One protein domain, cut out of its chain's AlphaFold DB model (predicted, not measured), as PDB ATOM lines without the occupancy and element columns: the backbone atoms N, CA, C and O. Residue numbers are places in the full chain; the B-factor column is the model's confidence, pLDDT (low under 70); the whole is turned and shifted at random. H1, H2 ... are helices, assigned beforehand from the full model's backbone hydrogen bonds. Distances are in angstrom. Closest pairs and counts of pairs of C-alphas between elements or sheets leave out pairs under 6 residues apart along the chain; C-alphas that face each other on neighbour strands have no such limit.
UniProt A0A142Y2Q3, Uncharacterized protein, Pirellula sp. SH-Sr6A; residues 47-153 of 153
ATOM      1  N   THR A  47     -45.325  47.870-137.544       72.00
ATOM      2  CA  THR A  47     -45.109  47.993-136.096       72.00
ATOM      3  C   THR A  47     -44.162  46.936-135.529       72.00
ATOM      4  O   THR A  47     -43.401  47.265-134.628       72.00
ATOM      5  N   ALA A  48     -44.136  45.707-136.058       68.88
ATOM      6  CA  ALA A  48     -43.201  44.679-135.592       68.88
ATOM      7  C   ALA A  48     -41.746  45.049-135.926       68.88
ATOM      8  O   ALA A  48     -40.862  44.929-135.084       68.88
ATOM      9  N   CYS A  49     -41.511  45.615-137.114       69.06
ATOM     10  CA  CYS A  49     -40.195  46.123-137.500       69.06
ATOM     11  C   CYS A  49     -39.728  47.255-136.570       69.06
ATOM     12  O   CYS A  49     -38.578  47.264-136.133       69.06
ATOM     13  N   TRP A  50     -40.632  48.177-136.224       76.81
ATOM     14  CA  TRP A  50     -40.349  49.244-135.262       76.81
ATOM     15  C   TRP A  50     -40.081  48.719-133.849       76.81
ATOM     16  O   TRP A  50     -39.220  49.267-133.168       76.81
ATOM     17  N   LEU A  51     -40.756  47.646-133.426       79.50
ATOM     18  CA  LEU A  51     -40.501  46.992-132.140       79.50
ATOM     19  C   LEU A  51     -39.109  46.354-132.084       79.50
ATOM     20  O   LEU A  51     -38.394  46.544-131.107       79.50
ATOM     21  N   TYR A  52     -38.673  45.643-133.127       74.62
ATOM     22  CA  TYR A  52     -37.303  45.114-133.140       74.62
ATOM     23  C   TYR A  52     -36.274  46.234-133.159       74.62
ATOM     24  O   TYR A  52     -35.301  46.182-132.412       74.62
ATOM     25  N   ALA A  53     -36.495  47.261-133.981       76.06
ATOM     26  CA  ALA A  53     -35.603  48.406-134.048       76.06
ATOM     27  C   ALA A  53     -35.505  49.130-132.696       76.06
ATOM     28  O   ALA A  53     -34.405  49.502-132.297       76.06
ATOM     29  N   SER A  54     -36.615  49.283-131.963       79.12
ATOM     30  CA  SER A  54     -36.611  49.926-130.645       79.12
ATOM     31  C   SER A  54     -35.913  49.078-129.584       79.12
ATOM     32  O   SER A  54     -35.167  49.632-128.780       79.12
ATOM     33  N   VAL A  55     -36.075  47.751-129.605       81.88
ATOM     34  CA  VAL A  55     -35.345  46.834-128.714       81.88
ATOM     35  C   VAL A  55     -33.849  46.878-129.013       81.88
ATOM     36  O   VAL A  55     -33.055  47.081-128.098       81.88
ATOM     37  N   ILE A  56     -33.464  46.768-130.287       81.38
ATOM     38  CA  ILE A  56     -32.064  46.832-130.724       81.38
ATOM     39  C   ILE A  56     -31.434  48.170-130.325       81.38
ATOM     40  O   ILE A  56     -30.345  48.201-129.756       81.38
ATOM     41  N   ALA A  57     -32.135  49.281-130.565       79.06
ATOM     42  CA  ALA A  57     -31.671  50.608-130.179       79.06
ATOM     43  C   ALA A  57     -31.528  50.739-128.655       79.06
ATOM     44  O   ALA A  57     -30.539  51.288-128.179       79.06
ATOM     45  N   SER A  58     -32.481  50.204-127.887       79.44
ATOM     46  CA  SER A  58     -32.456  50.252-126.419       79.44
ATOM     47  C   SER A  58     -31.283  49.451-125.847       79.44
ATOM     48  O   SER A  58     -30.579  49.942-124.967       79.44
ATOM     49  N   VAL A  59     -31.024  48.250-126.379       81.56
ATOM     50  CA  VAL A  59     -29.861  47.438-125.993       81.56
ATOM     51  C   VAL A  59     -28.557  48.127-126.396       81.56
ATOM     52  O   VAL A  59     -27.634  48.180-125.591       81.56
ATOM     53  N   ALA A  60     -28.486  48.718-127.589       79.00
ATOM     54  CA  ALA A  60     -27.301  49.452-128.030       79.00
ATOM     55  C   ALA A  60     -27.010  50.678-127.149       79.00
ATOM     56  O   ALA A  60     -25.858  50.920-126.798       79.00
ATOM     57  N   VAL A  61     -28.039  51.426-126.736       81.12
ATOM     58  CA  VAL A  61     -27.890  52.538-125.781       81.12
ATOM     59  C   VAL A  61     -27.411  52.030-124.423       81.12
ATOM     60  O   VAL A  61     -26.523  52.635-123.826       81.12
ATOM     61  N   TYR A  62     -27.956  50.912-123.942       79.31
ATOM     62  CA  TYR A  62     -27.527  50.303-122.685       79.31
ATOM     63  C   TYR A  62     -26.066  49.838-122.735       79.31
ATOM     64  O   TYR A  62     -25.295  50.083-121.812       79.31
ATOM     65  N   ASP A  63     -25.657  49.234-123.843       80.31
ATOM     66  CA  ASP A  63     -24.296  48.770-124.086       80.31
ATOM     67  C   ASP A  63     -23.296  49.939-124.226       80.31
ATOM     68  O   ASP A  63     -22.191  49.901-123.682       80.31
ATOM     69  N   ILE A  64     -23.710  51.046-124.854       78.06
ATOM     70  CA  ILE A  64     -22.978  52.324-124.856       78.06
ATOM     71  C   ILE A  64     -22.839  52.877-123.435       78.06
ATOM     72  O   ILE A  64     -21.745  53.267-123.027       78.06
ATOM     73  N   PHE A  65     -23.923  52.882-122.659       80.56
ATOM     74  CA  PHE A  65     -23.911  53.340-121.274       80.56
ATOM     75  C   PHE A  65     -22.966  52.500-120.408       80.56
ATOM     76  O   PHE A  65     -22.173  53.062-119.656       80.56
ATOM     77  N   LEU A  66     -22.991  51.171-120.546       77.19
ATOM     78  CA  LEU A  66     -22.052  50.268-119.879       77.19
ATOM     79  C   LEU A  66     -20.607  50.553-120.297       77.19
ATOM     80  O   LEU A  66     -19.733  50.622-119.438       77.19
ATOM     81  N   THR A  67     -20.364  50.784-121.588       76.38
ATOM     82  CA  THR A  67     -19.035  51.128-122.120       76.38
ATOM     83  C   THR A  67     -18.511  52.426-121.493       76.38
ATOM     84  O   THR A  67     -17.360  52.486-121.078       76.38
ATOM     85  N   ILE A  68     -19.356  53.452-121.344       76.69
ATOM     86  CA  ILE A  68     -18.975  54.714-120.688       76.69
ATOM     87  C   ILE A  68     -18.767  54.509-119.181       76.69
ATOM     88  O   ILE A  68     -17.774  54.971-118.624       76.69
ATOM     89  N   LYS A  69     -19.681  53.796-118.511       78.38
ATOM     90  CA  LYS A  69     -19.632  53.556-117.060       78.38
ATOM     91  C   LYS A  69     -18.395  52.759-116.649       78.38
ATOM     92  O   LYS A  69     -17.796  53.054-115.618       78.38
ATOM     93  N   TYR A  70     -18.019  51.764-117.446       73.81
ATOM     94  CA  TYR A  70     -16.870  50.896-117.199       73.81
ATOM     95  C   TYR A  70     -15.646  51.281-118.038       73.81
ATOM     96  O   TYR A  70     -14.718  50.483-118.160       73.81
ATOM     97  N   ALA A  71     -15.595  52.509-118.569       68.00
ATOM     98  CA  ALA A  71     -14.506  52.974-119.427       68.00
ATOM     99  C   ALA A  71     -13.119  52.842-118.780       68.00
ATOM    100  O   ALA A  71     -12.147  52.518-119.452       68.00
ATOM    101  N   SER A  72     -13.031  53.018-117.461       65.62
ATOM    102  CA  SER A  72     -11.799  52.842-116.684       65.62
ATOM    103  C   SER A  72     -11.348  51.380-116.553       65.62
ATOM    104  O   SER A  72     -10.167  51.120-116.345       65.62
ATOM    105  N   SER A  73     -12.271  50.423-116.679       66.25
ATOM    106  CA  SER A  73     -12.009  48.976-116.581       66.25
ATOM    107  C   SER A  73     -11.884  48.298-117.953       66.25
ATOM    108  O   SER A  73     -11.301  47.217-118.052       66.25
ATOM    109  N   LEU A  74     -12.362  48.946-119.026       66.00
ATOM    110  CA  LEU A  74     -12.273  48.459-120.410       66.00
ATOM    111  C   LEU A  74     -10.855  48.039-120.825       66.00
ATOM    112  O   LEU A  74     -10.716  46.927-121.326       66.00
ATOM    113  N   PRO A  75      -9.777  48.810-120.563       63.31
ATOM    114  CA  PRO A  75      -8.432  48.432-121.005       63.31
ATOM    115  C   PRO A  75      -7.926  47.102-120.428       63.31
ATOM    116  O   PRO A  75      -7.053  46.465-121.022       63.31
ATOM    117  N   GLN A  76      -8.459  46.695-119.271       63.09
ATOM    118  CA  GLN A  76      -8.113  45.448-118.583       63.09
ATOM    119  C   GLN A  76      -8.956  44.261-119.072       63.09
ATOM    120  O   GLN A  76      -8.512  43.118-118.990       63.09
ATOM    121  N   MET A  77     -10.156  44.526-119.599       61.91
ATOM    122  CA  MET A  77     -11.087  43.513-120.108       61.91
ATOM    123  C   MET A  77     -10.985  43.311-121.630       61.91
ATOM    124  O   MET A  77     -11.356  42.257-122.148       61.91
ATOM    125  N   GLU A  78     -10.475  44.306-122.359       61.62
ATOM    126  CA  GLU A  78     -10.397  44.315-123.818       61.62
ATOM    127  C   GLU A  78      -9.176  43.524-124.316       61.62
ATOM    128  O   GLU A  78      -8.084  44.054-124.525       61.62
ATOM    129  N   VAL A  79      -9.364  42.220-124.534       67.88
ATOM    130  CA  VAL A  79      -8.334  41.336-125.119       67.88
ATOM    131  C   VAL A  79      -8.279  41.467-126.651       67.88
ATOM    132  O   VAL A  79      -7.319  41.038-127.290       67.88
ATOM    133  N   ASN A  80      -9.295  42.082-127.268       69.81
ATOM    134  CA  ASN A  80      -9.385  42.213-128.719       69.81
ATOM    135  C   ASN A  80      -8.367  43.250-129.248       69.81
ATOM    136  O   ASN A  80      -8.478  44.431-128.908       69.81
ATOM    137  N   PRO A  81      -7.410  42.863-130.118       67.69
ATOM    138  CA  PRO A  81      -6.393  43.777-130.641       67.69
ATOM    139  C   PRO A  81      -6.984  44.939-131.449       67.69
ATOM    140  O   PRO A  81      -6.421  46.034-131.436       67.69
ATOM    141  N   VAL A  82      -8.128  44.736-132.114       70.88
ATOM    142  CA  VAL A  82      -8.828  45.803-132.845       70.88
ATOM    143  C   VAL A  82      -9.448  46.801-131.872       70.88
ATOM    144  O   VAL A  82      -9.310  47.999-132.081       70.88
ATOM    145  N   GLY A  83     -10.067  46.327-130.788       65.62
ATOM    146  CA  GLY A  83     -10.649  47.179-129.746       65.62
ATOM    147  C   GLY A  83      -9.594  48.018-129.027       65.62
ATOM    148  O   GLY A  83      -9.747  49.229-128.897       65.62
ATOM    149  N   ARG A  84      -8.451  47.405-128.689       68.75
ATOM    150  CA  ARG A  84      -7.299  48.113-128.105       68.75
ATOM    151  C   ARG A  84      -6.715  49.161-129.043       68.75
ATOM    152  O   ARG A  84      -6.376  50.253-128.598       68.75
ATOM    153  N   TRP A  85      -6.613  48.847-130.335       70.25
ATOM    154  CA  TRP A  85      -6.182  49.817-131.337       70.25
ATOM    155  C   TRP A  85      -7.160  50.991-131.446       70.25
ATOM    156  O   TRP A  85      -6.733  52.139-131.493       70.25
ATOM    157  N   LEU A  86      -8.462  50.705-131.427       68.25
ATOM    158  CA  LEU A  86      -9.513  51.712-131.532       68.25
ATOM    159  C   LEU A  86      -9.550  52.642-130.317       68.25
ATOM    160  O   LEU A  86      -9.731  53.839-130.485       68.25
ATOM    161  N   MET A  87      -9.325  52.105-129.117       66.81
ATOM    162  CA  MET A  87      -9.234  52.869-127.865       66.81
ATOM    163  C   MET A  87      -7.864  53.529-127.650       66.81
ATOM    164  O   MET A  87      -7.586  54.036-126.565       66.81
ATOM    165  N   ASN A  88      -6.993  53.492-128.665       65.44
ATOM    166  CA  ASN A  88      -5.639  54.042-128.634       65.44
ATOM    167  C   ASN A  88      -4.776  53.507-127.469       65.44
ATOM    168  O   ASN A  88      -3.857  54.161-126.988       65.44
ATOM    169  N   LEU A  89      -5.041  52.271-127.032       60.78
ATOM    170  CA  LEU A  89      -4.357  51.592-125.922       60.78
ATOM    171  C   LEU A  89      -3.016  50.966-126.340       60.78
ATOM    172  O   LEU A  89      -2.503  50.086-125.650       60.78
ATOM    173  N   LYS A  90      -2.482  51.338-127.510       52.69
ATOM    174  CA  LYS A  90      -1.464  50.545-128.211       52.69
ATOM    175  C   LYS A  90      -0.088  50.544-127.536       52.69
ATOM    176  O   LYS A  90       0.621  49.560-127.708       52.69
ATOM    177  N   ASP A  91       0.245  51.563-126.740       51.53
ATOM    178  CA  ASP A  91       1.618  51.755-126.244       51.53
ATOM    179  C   ASP A  91       1.734  52.142-124.752       51.53
ATOM    180  O   ASP A  91       2.841  52.359-124.259       51.53
ATOM    181  N   ALA A  92       0.631  52.203-123.997       48.56
ATOM    182  CA  ALA A  92       0.687  52.547-122.574       48.56
ATOM    183  C   ALA A  92       0.859  51.283-121.701       48.56
ATOM    184  O   ALA A  92      -0.024  50.416-121.709       48.56
ATOM    185  N   PRO A  93       1.960  51.133-120.934       50.34
ATOM    186  CA  PRO A  93       2.083  50.052-119.964       50.34
ATOM    187  C   PRO A  93       0.920  50.107-118.965       50.34
ATOM    188  O   PRO A  93       0.539  51.177-118.501       50.34
ATOM    189  N   MET A  94       0.396  48.927-118.612       52.16
ATOM    190  CA  MET A  94      -0.807  48.661-117.794       52.16
ATOM    191  C   MET A  94      -0.889  49.417-116.448       52.16
ATOM    192  O   MET A  94      -1.933  49.412-115.805       52.16
ATOM    193  N   TYR A  95       0.207  50.056-116.030       47.59
ATOM    194  CA  TYR A  95       0.380  50.801-114.783       47.59
ATOM    195  C   TYR A  95       0.342  52.337-114.936       47.59
ATOM    196  O   TYR A  95       0.319  53.028-113.923       47.59
ATOM    197  N   TYR A  96       0.320  52.874-116.164       44.28
ATOM    198  CA  TYR A  96       0.404  54.314-116.446       44.28
ATOM    199  C   TYR A  96      -0.612  54.742-117.519       44.28
ATOM    200  O   TYR A  96      -0.238  55.115-118.629       44.28
ATOM    201  N   LEU A  97      -1.909  54.692-117.211       54.00
ATOM    202  CA  LEU A  97      -2.898  55.491-117.945       54.00
ATOM    203  C   LEU A  97      -3.225  56.740-117.115       54.00
ATOM    204  O   LEU A  97      -4.217  56.772-116.397       54.00
ATOM    205  N   ASP A  98      -2.377  57.766-117.218       50.72
ATOM    206  CA  ASP A  98      -2.710  59.133-116.772       50.72
ATOM    207  C   ASP A  98      -3.717  59.810-117.727       50.72
ATOM    208  O   ASP A  98      -4.300  60.845-117.408       50.72
ATOM    209  N   GLN A  99      -3.943  59.222-118.909       55.44
ATOM    210  CA  GLN A  99      -4.934  59.682-119.876       55.44
ATOM    211  C   GLN A  99      -6.164  58.764-119.885       55.44
ATOM    212  O   GLN A  99      -6.011  57.538-119.935       55.44
ATOM    213  N   PRO A 100      -7.387  59.328-119.852       59.28
ATOM    214  CA  PRO A 100      -8.600  58.541-120.005       59.28
ATOM    215  C   PRO A 100      -8.598  57.864-121.388       59.28
ATOM    216  O   PRO A 100      -8.244  58.514-122.371       59.28
ATOM    217  N   PRO A 101      -8.973  56.576-121.491       62.06
ATOM    218  CA  PRO A 101      -9.036  55.891-122.775       62.06
ATOM    219  C   PRO A 101     -10.024  56.592-123.710       62.06
ATOM    220  O   PRO A 101     -11.155  56.897-123.319       62.06
ATOM    221  N   ASP A 102      -9.613  56.806-124.962       67.94
ATOM    222  CA  ASP A 102     -10.467  57.379-126.001       67.94
ATOM    223  C   ASP A 102     -11.504  56.339-126.445       67.94
ATOM    224  O   ASP A 102     -11.361  55.627-127.439       67.94
ATOM    225  N   VAL A 103     -12.592  56.237-125.682       72.19
ATOM    226  CA  VAL A 103     -13.713  55.324-125.964       72.19
ATOM    227  C   VAL A 103     -14.585  55.793-127.130       72.19
ATOM    228  O   VAL A 103     -15.379  55.018-127.659       72.19
ATOM    229  N   LEU A 104     -14.447  57.050-127.558       74.38
ATOM    230  CA  LEU A 104     -15.272  57.674-128.591       74.38
ATOM    231  C   LEU A 104     -15.229  56.948-129.956       74.38
ATOM    232  O   LEU A 104     -16.300  56.606-130.460       74.38
ATOM    233  N   PRO A 105     -14.061  56.655-130.566       73.06
ATOM    234  CA  PRO A 105     -13.993  55.889-131.818       73.06
ATOM    235  C   PRO A 105     -14.578  54.475-131.693       73.06
ATOM    236  O   PRO A 105     -15.229  53.991-132.622       73.06
ATOM    237  N   PHE A 106     -14.422  53.835-130.532       77.00
ATOM    238  CA  PHE A 106     -15.047  52.544-130.247       77.00
ATOM    239  C   PHE A 106     -16.572  52.638-130.183       77.00
ATOM    240  O   PHE A 106     -17.277  51.832-130.794       77.00
ATOM    241  N   LEU A 107     -17.087  53.674-129.525       78.12
ATOM    242  CA  LEU A 107     -18.514  53.955-129.437       78.12
ATOM    243  C   LEU A 107     -19.127  54.246-130.811       78.12
ATOM    244  O   LEU A 107     -20.196  53.728-131.132       78.12
ATOM    245  N   ILE A 108     -18.432  55.035-131.637       78.38
ATOM    246  CA  ILE A 108     -18.857  55.356-133.005       78.38
ATOM    247  C   ILE A 108     -18.942  54.079-133.836       78.38
ATOM    248  O   ILE A 108     -19.958  53.855-134.490       78.38
ATOM    249  N   LEU A 109     -17.929  53.210-133.781       80.31
ATOM    250  CA  LEU A 109     -17.952  51.954-134.527       80.31
ATOM    251  C   LEU A 109     -19.114  51.050-134.084       80.31
ATOM    252  O   LEU A 109     -19.803  50.474-134.928       80.31
ATOM    253  N   LYS A 110     -19.380  50.973-132.775       80.38
ATOM    254  CA  LYS A 110     -20.499  50.206-132.205       80.38
ATOM    255  C   LYS A 110     -21.857  50.762-132.651       80.38
ATOM    256  O   LYS A 110     -22.744  50.007-133.061       80.38
ATOM    257  N   GLY A 111     -21.996  52.088-132.651       77.56
ATOM    258  CA  GLY A 111     -23.180  52.788-133.148       77.56
ATOM    259  C   GLY A 111     -23.407  52.563-134.644       77.56
ATOM    260  O   GLY A 111     -24.499  52.168-135.048       77.56
ATOM    261  N   VAL A 112     -22.366  52.726-135.466       83.12
ATOM    262  CA  VAL A 112     -22.427  52.491-136.918       83.12
ATOM    263  C   VAL A 112     -22.791  51.039-137.220       83.12
ATOM    264  O   VAL A 112     -23.684  50.796-138.031       83.12
ATOM    265  N   GLY A 113     -22.175  50.073-136.532       79.44
ATOM    266  CA  GLY A 113     -22.517  48.656-136.668       79.44
ATOM    267  C   GLY A 113     -23.990  48.382-136.355       79.44
ATOM    268  O   GLY A 113     -24.668  47.689-137.111       79.44
ATOM    269  N   THR A 114     -24.522  49.004-135.300       81.56
ATOM    270  CA  THR A 114     -25.941  48.889-134.932       81.56
ATOM    271  C   THR A 114     -26.855  49.476-136.013       81.56
ATOM    272  O   THR A 114     -27.825  48.831-136.413       81.56
ATOM    273  N   CYS A 115     -26.526  50.655-136.552       79.88
ATOM    274  CA  CYS A 115     -27.274  51.269-137.652       79.88
ATOM    275  C   CYS A 115     -27.296  50.381-138.903       79.88
ATOM    276  O   CYS A 115     -28.344  50.239-139.533       79.88
ATOM    277  N   VAL A 116     -26.172  49.743-139.242       84.75
ATOM    278  CA  VAL A 116     -26.083  48.802-140.370       84.75
ATOM    279  C   VAL A 116     -26.979  47.583-140.143       84.75
ATOM    280  O   VAL A 116     -27.694  47.176-141.060       84.75
ATOM    281  N   VAL A 117     -27.003  47.022-138.931       82.06
ATOM    282  CA  VAL A 117     -27.878  45.888-138.586       82.06
ATOM    283  C   VAL A 117     -29.352  46.271-138.722       82.06
ATOM    284  O   VAL A 117     -30.110  45.559-139.381       82.06
ATOM    285  N   VAL A 118     -29.757  47.420-138.173       78.75
ATOM    286  CA  VAL A 118     -31.142  47.913-138.275       78.75
ATOM    287  C   VAL A 118     -31.525  48.173-139.733       78.75
ATOM    288  O   VAL A 118     -32.588  47.735-140.173       78.75
ATOM    289  N   ALA A 119     -30.651  48.817-140.511       82.44
ATOM    290  CA  ALA A 119     -30.875  49.059-141.936       82.44
ATOM    291  C   ALA A 119     -30.997  47.750-142.730       82.44
ATOM    292  O   ALA A 119     -31.855  47.640-143.608       82.44
ATOM    293  N   THR A 120     -30.193  46.742-142.392       82.06
ATOM    294  CA  THR A 120     -30.236  45.420-143.027       82.06
ATOM    295  C   THR A 120     -31.543  44.699-142.712       82.06
ATOM    296  O   THR A 120     -32.185  44.198-143.629       82.06
ATOM    297  N   ILE A 121     -31.987  44.689-141.450       76.94
ATOM    298  CA  ILE A 121     -33.280  44.104-141.058       76.94
ATOM    299  C   ILE A 121     -34.421  44.830-141.776       76.94
ATOM    300  O   ILE A 121     -35.303  44.183-142.333       76.94
ATOM    301  N   HIS A 122     -34.377  46.162-141.838       77.12
ATOM    302  CA  HIS A 122     -35.393  46.963-142.525       77.12
ATOM    303  C   HIS A 122     -35.460  46.659-144.028       77.12
ATOM    304  O   HIS A 122     -36.546  46.502-144.593       77.12
ATOM    305  N   ALA A 123     -34.304  46.524-144.680       78.56
ATOM    306  CA  ALA A 123     -34.217  46.112-146.078       78.56
ATOM    307  C   ALA A 123     -34.742  44.680-146.280       78.56
ATOM    308  O   ALA A 123     -35.513  44.424-147.207       78.56
ATOM    309  N   LEU A 124     -34.390  43.757-145.380       76.50
ATOM    310  CA  LEU A 124     -34.784  42.352-145.448       76.50
ATOM    311  C   LEU A 124     -36.292  42.165-145.233       76.50
ATOM    312  O   LEU A 124     -36.920  41.395-145.956       76.50
ATOM    313  N   VAL A 125     -36.894  42.914-144.304       73.19
ATOM    314  CA  VAL A 125     -38.349  42.946-144.078       73.19
ATOM    315  C   VAL A 125     -39.079  43.500-145.302       73.19
ATOM    316  O   VAL A 125     -40.131  42.981-145.670       73.19
ATOM    317  N   ARG A 126     -38.518  44.509-145.984       73.44
ATOM    318  CA  ARG A 126     -39.115  45.045-147.217       73.44
ATOM    319  C   ARG A 126     -39.041  44.092-148.406       73.44
ATOM    320  O   ARG A 126     -39.954  44.108-149.225       73.44
ATOM    321  N   TRP A 127     -37.974  43.307-148.534       78.12
ATOM    322  CA  TRP A 127     -37.780  42.422-149.691       78.12
ATOM    323  C   TRP A 127     -38.343  41.017-149.496       78.12
ATOM    324  O   TRP A 127     -38.871  40.431-150.437       78.12
ATOM    325  N   LYS A 128     -38.233  40.459-148.288       69.12
ATOM    326  CA  LYS A 128     -38.663  39.096-147.960       69.12
ATOM    327  C   LYS A 128     -39.310  39.061-146.580       69.12
ATOM    328  O   LYS A 128     -38.759  38.443-145.673       69.12
ATOM    329  N   GLY A 129     -40.472  39.708-146.445       63.94
ATOM    330  CA  GLY A 129     -41.228  39.876-145.191       63.94
ATOM    331  C   GLY A 129     -41.103  38.709-144.202       63.94
ATOM    332  O   GLY A 129     -40.656  38.921-143.079       63.94
ATOM    333  N   ASP A 130     -41.360  37.471-144.641       66.31
ATOM    334  CA  ASP A 130     -41.282  36.279-143.779       66.31
ATOM    335  C   ASP A 130     -39.868  35.896-143.288       66.31
ATOM    336  O   ASP A 130     -39.709  35.390-142.181       66.31
ATOM    337  N   MET A 131     -38.803  36.163-144.045       71.50
ATOM    338  CA  MET A 131     -37.432  35.960-143.542       71.50
ATOM    339  C   MET A 131     -36.950  37.143-142.700       71.50
ATOM    340  O   MET A 131     -36.202  36.948-141.743       71.50
ATOM    341  N   GLY A 132     -37.391  38.363-143.025       68.12
ATOM    342  CA  GLY A 132     -36.991  39.583-142.324       68.12
ATOM    343  C   GLY A 132     -37.334  39.560-140.837       68.12
ATOM    344  O   GLY A 132     -36.486  39.867-140.000       68.12
ATOM    345  N   HIS A 133     -38.550  39.129-140.499       70.75
ATOM    346  CA  HIS A 133     -38.995  39.051-139.104       70.75
ATOM    347  C   HIS A 133     -38.303  37.937-138.318       70.75
ATOM    348  O   HIS A 133     -37.950  38.154-137.165       70.75
ATOM    349  N   ALA A 134     -38.047  36.772-138.929       76.44
ATOM    350  CA  ALA A 134     -37.321  35.684-138.269       76.44
ATOM    351  C   ALA A 134     -35.881  36.098-137.915       76.44
ATOM    352  O   ALA A 134     -35.408  35.846-136.807       76.44
ATOM    353  N   VAL A 135     -35.207  36.796-138.837       77.56
ATOM    354  CA  VAL A 135     -33.864  37.340-138.606       77.56
ATOM    355  C   VAL A 135     -33.898  38.455-137.557       77.56
ATOM    356  O   VAL A 135     -33.089  38.433-136.634       77.56
ATOM    357  N   GLY A 136     -34.849  39.392-137.636       75.50
ATOM    358  CA  GLY A 136     -34.994  40.462-136.642       75.50
ATOM    359  C   GLY A 136     -35.274  39.938-135.228       75.50
ATOM    360  O   GLY A 136     -34.662  40.393-134.259       75.50
ATOM    361  N   PHE A 137     -36.127  38.920-135.109       77.88
ATOM    362  CA  PHE A 137     -36.397  38.243-133.844       77.88
ATOM    363  C   PHE A 137     -35.145  37.548-133.299       77.88
ATOM    364  O   PHE A 137     -34.785  37.765-132.147       77.88
ATOM    365  N   GLY A 138     -34.423  36.789-134.131       80.62
ATOM    366  CA  GLY A 138     -33.182  36.127-133.717       80.62
ATOM    367  C   GLY A 138     -32.107  37.111-133.244       80.62
ATOM    368  O   GLY A 138     -31.493  36.905-132.198       80.62
ATOM    369  N   VAL A 139     -31.919  38.216-133.969       81.19
ATOM    370  CA  VAL A 139     -30.950  39.262-133.610       81.19
ATOM    371  C   VAL A 139     -31.337  39.963-132.307       81.19
ATOM    372  O   VAL A 139     -30.478  40.157-131.450       81.19
ATOM    373  N   SER A 140     -32.614  40.312-132.120       74.88
ATOM    374  CA  SER A 140     -33.074  40.963-130.883       74.88
ATOM    375  C   SER A 140     -32.940  40.048-129.662       74.88
ATOM    376  O   SER A 140     -32.438  40.490-128.631       74.88
ATOM    377  N   LEU A 141     -33.284  38.762-129.785       82.56
ATOM    378  CA  LEU A 141     -33.070  37.765-128.731       82.56
ATOM    379  C   LEU A 141     -31.596  37.630-128.361       82.56
ATOM    380  O   LEU A 141     -31.255  37.623-127.179       82.56
ATOM    381  N   PHE A 142     -30.722  37.555-129.365       81.94
ATOM    382  CA  PHE A 142     -29.285  37.468-129.141       81.94
ATOM    383  C   PHE A 142     -28.754  38.706-128.415       81.94
ATOM    384  O   PHE A 142     -28.024  38.568-127.439       81.94
ATOM    385  N   GLN A 143     -29.164  39.906-128.833       78.81
ATOM    386  CA  GLN A 143     -28.761  41.159-128.192       78.81
ATOM    387  C   GLN A 143     -29.256  41.271-126.744       78.81
ATOM    388  O   GLN A 143     -28.479  41.648-125.869       78.81
ATOM    389  N   VAL A 144     -30.508  40.895-126.465       76.12
ATOM    390  CA  VAL A 144     -31.050  40.859-125.094       76.12
ATOM    391  C   VAL A 144     -30.307  39.834-124.237       76.12
ATOM    392  O   VAL A 144     -29.954  40.129-123.096       76.12
ATOM    393  N   GLY A 145     -30.023  38.650-124.784       79.12
ATOM    394  CA  GLY A 145     -29.245  37.621-124.098       79.12
ATOM    395  C   GLY A 145     -27.830  38.091-123.756       79.12
ATOM    396  O   GLY A 145     -27.366  37.882-122.637       79.12
ATOM    397  N   LEU A 146     -27.168  38.783-124.687       75.56
ATOM    398  CA  LEU A 146     -25.840  39.362-124.475       75.56
ATOM    399  C   LEU A 146     -25.857  40.454-123.404       75.56
ATOM    400  O   LEU A 146     -24.990  40.464-122.533       75.56
ATOM    401  N   ALA A 147     -26.859  41.335-123.438       71.25
ATOM    402  CA  ALA A 147     -27.038  42.366-122.423       71.25
ATOM    403  C   ALA A 147     -27.249  41.748-121.035       71.25
ATOM    404  O   ALA A 147     -26.551  42.113-120.097       71.25
ATOM    405  N   GLY A 148     -28.137  40.755-120.914       75.38
ATOM    406  CA  GLY A 148     -28.358  40.039-119.658       75.38
ATOM    407  C   GLY A 148     -27.089  39.357-119.143       75.38
ATOM    408  O   GLY A 148     -26.749  39.487-117.971       75.38
ATOM    409  N   TYR A 149     -26.343  38.690-120.026       75.44
ATOM    410  CA  TYR A 149     -25.074  38.063-119.666       75.44
ATOM    411  C   TYR A 149     -24.049  39.067-119.124       75.44
ATOM    412  O   TYR A 149     -23.372  38.770-118.146       75.44
ATOM    413  N   LEU A 150     -23.948  40.249-119.733       66.31
ATOM    414  CA  LEU A 150     -23.036  41.308-119.296       66.31
ATOM    415  C   LEU A 150     -23.495  42.015-118.013       66.31
ATOM    416  O   LEU A 150     -22.662  42.565-117.304       66.31
ATOM    417  N   THR A 151     -24.795  42.027-117.707       72.06
ATOM    418  CA  THR A 151     -25.319  42.633-116.471       72.06
ATOM    419  C   THR A 151     -25.147  41.728-115.249       72.06
ATOM    420  O   THR A 151     -24.927  42.235-114.152       72.06
ATOM    421  N   PHE A 152     -25.292  40.409-115.411       68.56
ATOM    422  CA  PHE A 152     -25.255  39.441-114.305       68.56
ATOM    423  C   PHE A 152     -23.890  38.765-114.102       68.56
ATOM    424  O   PHE A 152     -23.771  37.883-113.249       68.56
ATOM    425  N   ARG A 153     -22.878  39.159-114.875       48.53
ATOM    426  CA  ARG A 153     -21.493  38.706-114.743       48.53
ATOM    427  C   ARG A 153     -20.620  39.826-114.198       48.53
ATOM    428  O   ARG A 153     -19.714  39.491-113.407       48.53
TER     429      ARG A 153
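What this domain is: This is residues 47 to 153 of the 153 residues of an uncharacterized protein of Pirellula sp. SH-Sr6A (UniProt A0A142Y2Q3). Three long helices, H1, H4 and H5, make a loose up-and-down bundle, with a small head of H2, H3 and a long loop, residues 87 to 103, at one end. H4 and H5 form a helical hairpin that opens as a narrow V from the tight turn between them, and H1 packs along both. The printed part has 107 residues with five named helices, H1 to H5 in order along the chain, and no named strand; the class is all helix. The whole is loose, with a radius of gyration of the C-alphas of 16.5 A, and only just elongated, spanning 53 by 27 by 18 A.

Where its parts are: H1 covers residues 47 to 69 and measures 32.3 A from first to last C-alpha, beginning at C-alpha 47 at (-45.109, 47.993, -136.096). H2 is residues 74 to 77, and H3 is residues 81 to 86. H4, the longest helix, covers residues 104 to 127 and measures 34.4 A, beginning at C-alpha 104 at (-15.272, 57.674, -128.591). H5 covers residues 129 to 151 and measures 32.9 A, ending at C-alpha 151 at (-25.319, 42.633, -116.471).

How they stand to each other: H4 is the hub, touching H1, H3 and H5. H1 and H4 touch, closest at the C-alphas of Ala 53 and Val 118, 6.2 A apart, at a shallow tilt of 10 degrees, opposite ways. H1 and H5 touch, closest at the C-alphas of Ile 56 and Ser 140, 6.0 A apart, at a shallow tilt of 25 degrees, the same way. In the hairpin of H4 and H5, residues 121 to 126 touch residues 131 to 136 alone; the closest C-alphas, of Val 125 and Gly 132, are 4.0 A apart, and the helices run opposite ways at a shallow tilt of 28 degrees. H3 and H4 only just touch, with 3 pairs of C-alphas within 8 A, the closest those of Leu 86 and Phe 106 at 5.7 A; they stand about perpendicular, at 77 degrees, and H4 touches H3 with residues 105 to 106 alone. H2 is close to H3 but not clearly touching it, the C-alphas of Pro 75 and Arg 84 being 7.2 A apart. H2 is apart from H4 and H5, and H3 from H1 and H5. In H1, H3 and H4 every O i to N i+4 pair is within hydrogen-bond range, in H5 18 of 19, and H2 is too short for such a pair.

The domain as a whole: The two farthest C-alphas, of Tyr 96 and Asp 130, are 53.0 A apart. The printed part has no cut and ends at residue 153, the chain's last residue. The link from H3 to H4, 17 residues, is long; the other links are tight. The mean pLDDT of the printed part is 71.8, and 39 residues are under 70, among them residues 71 to 81 and 86 to 102.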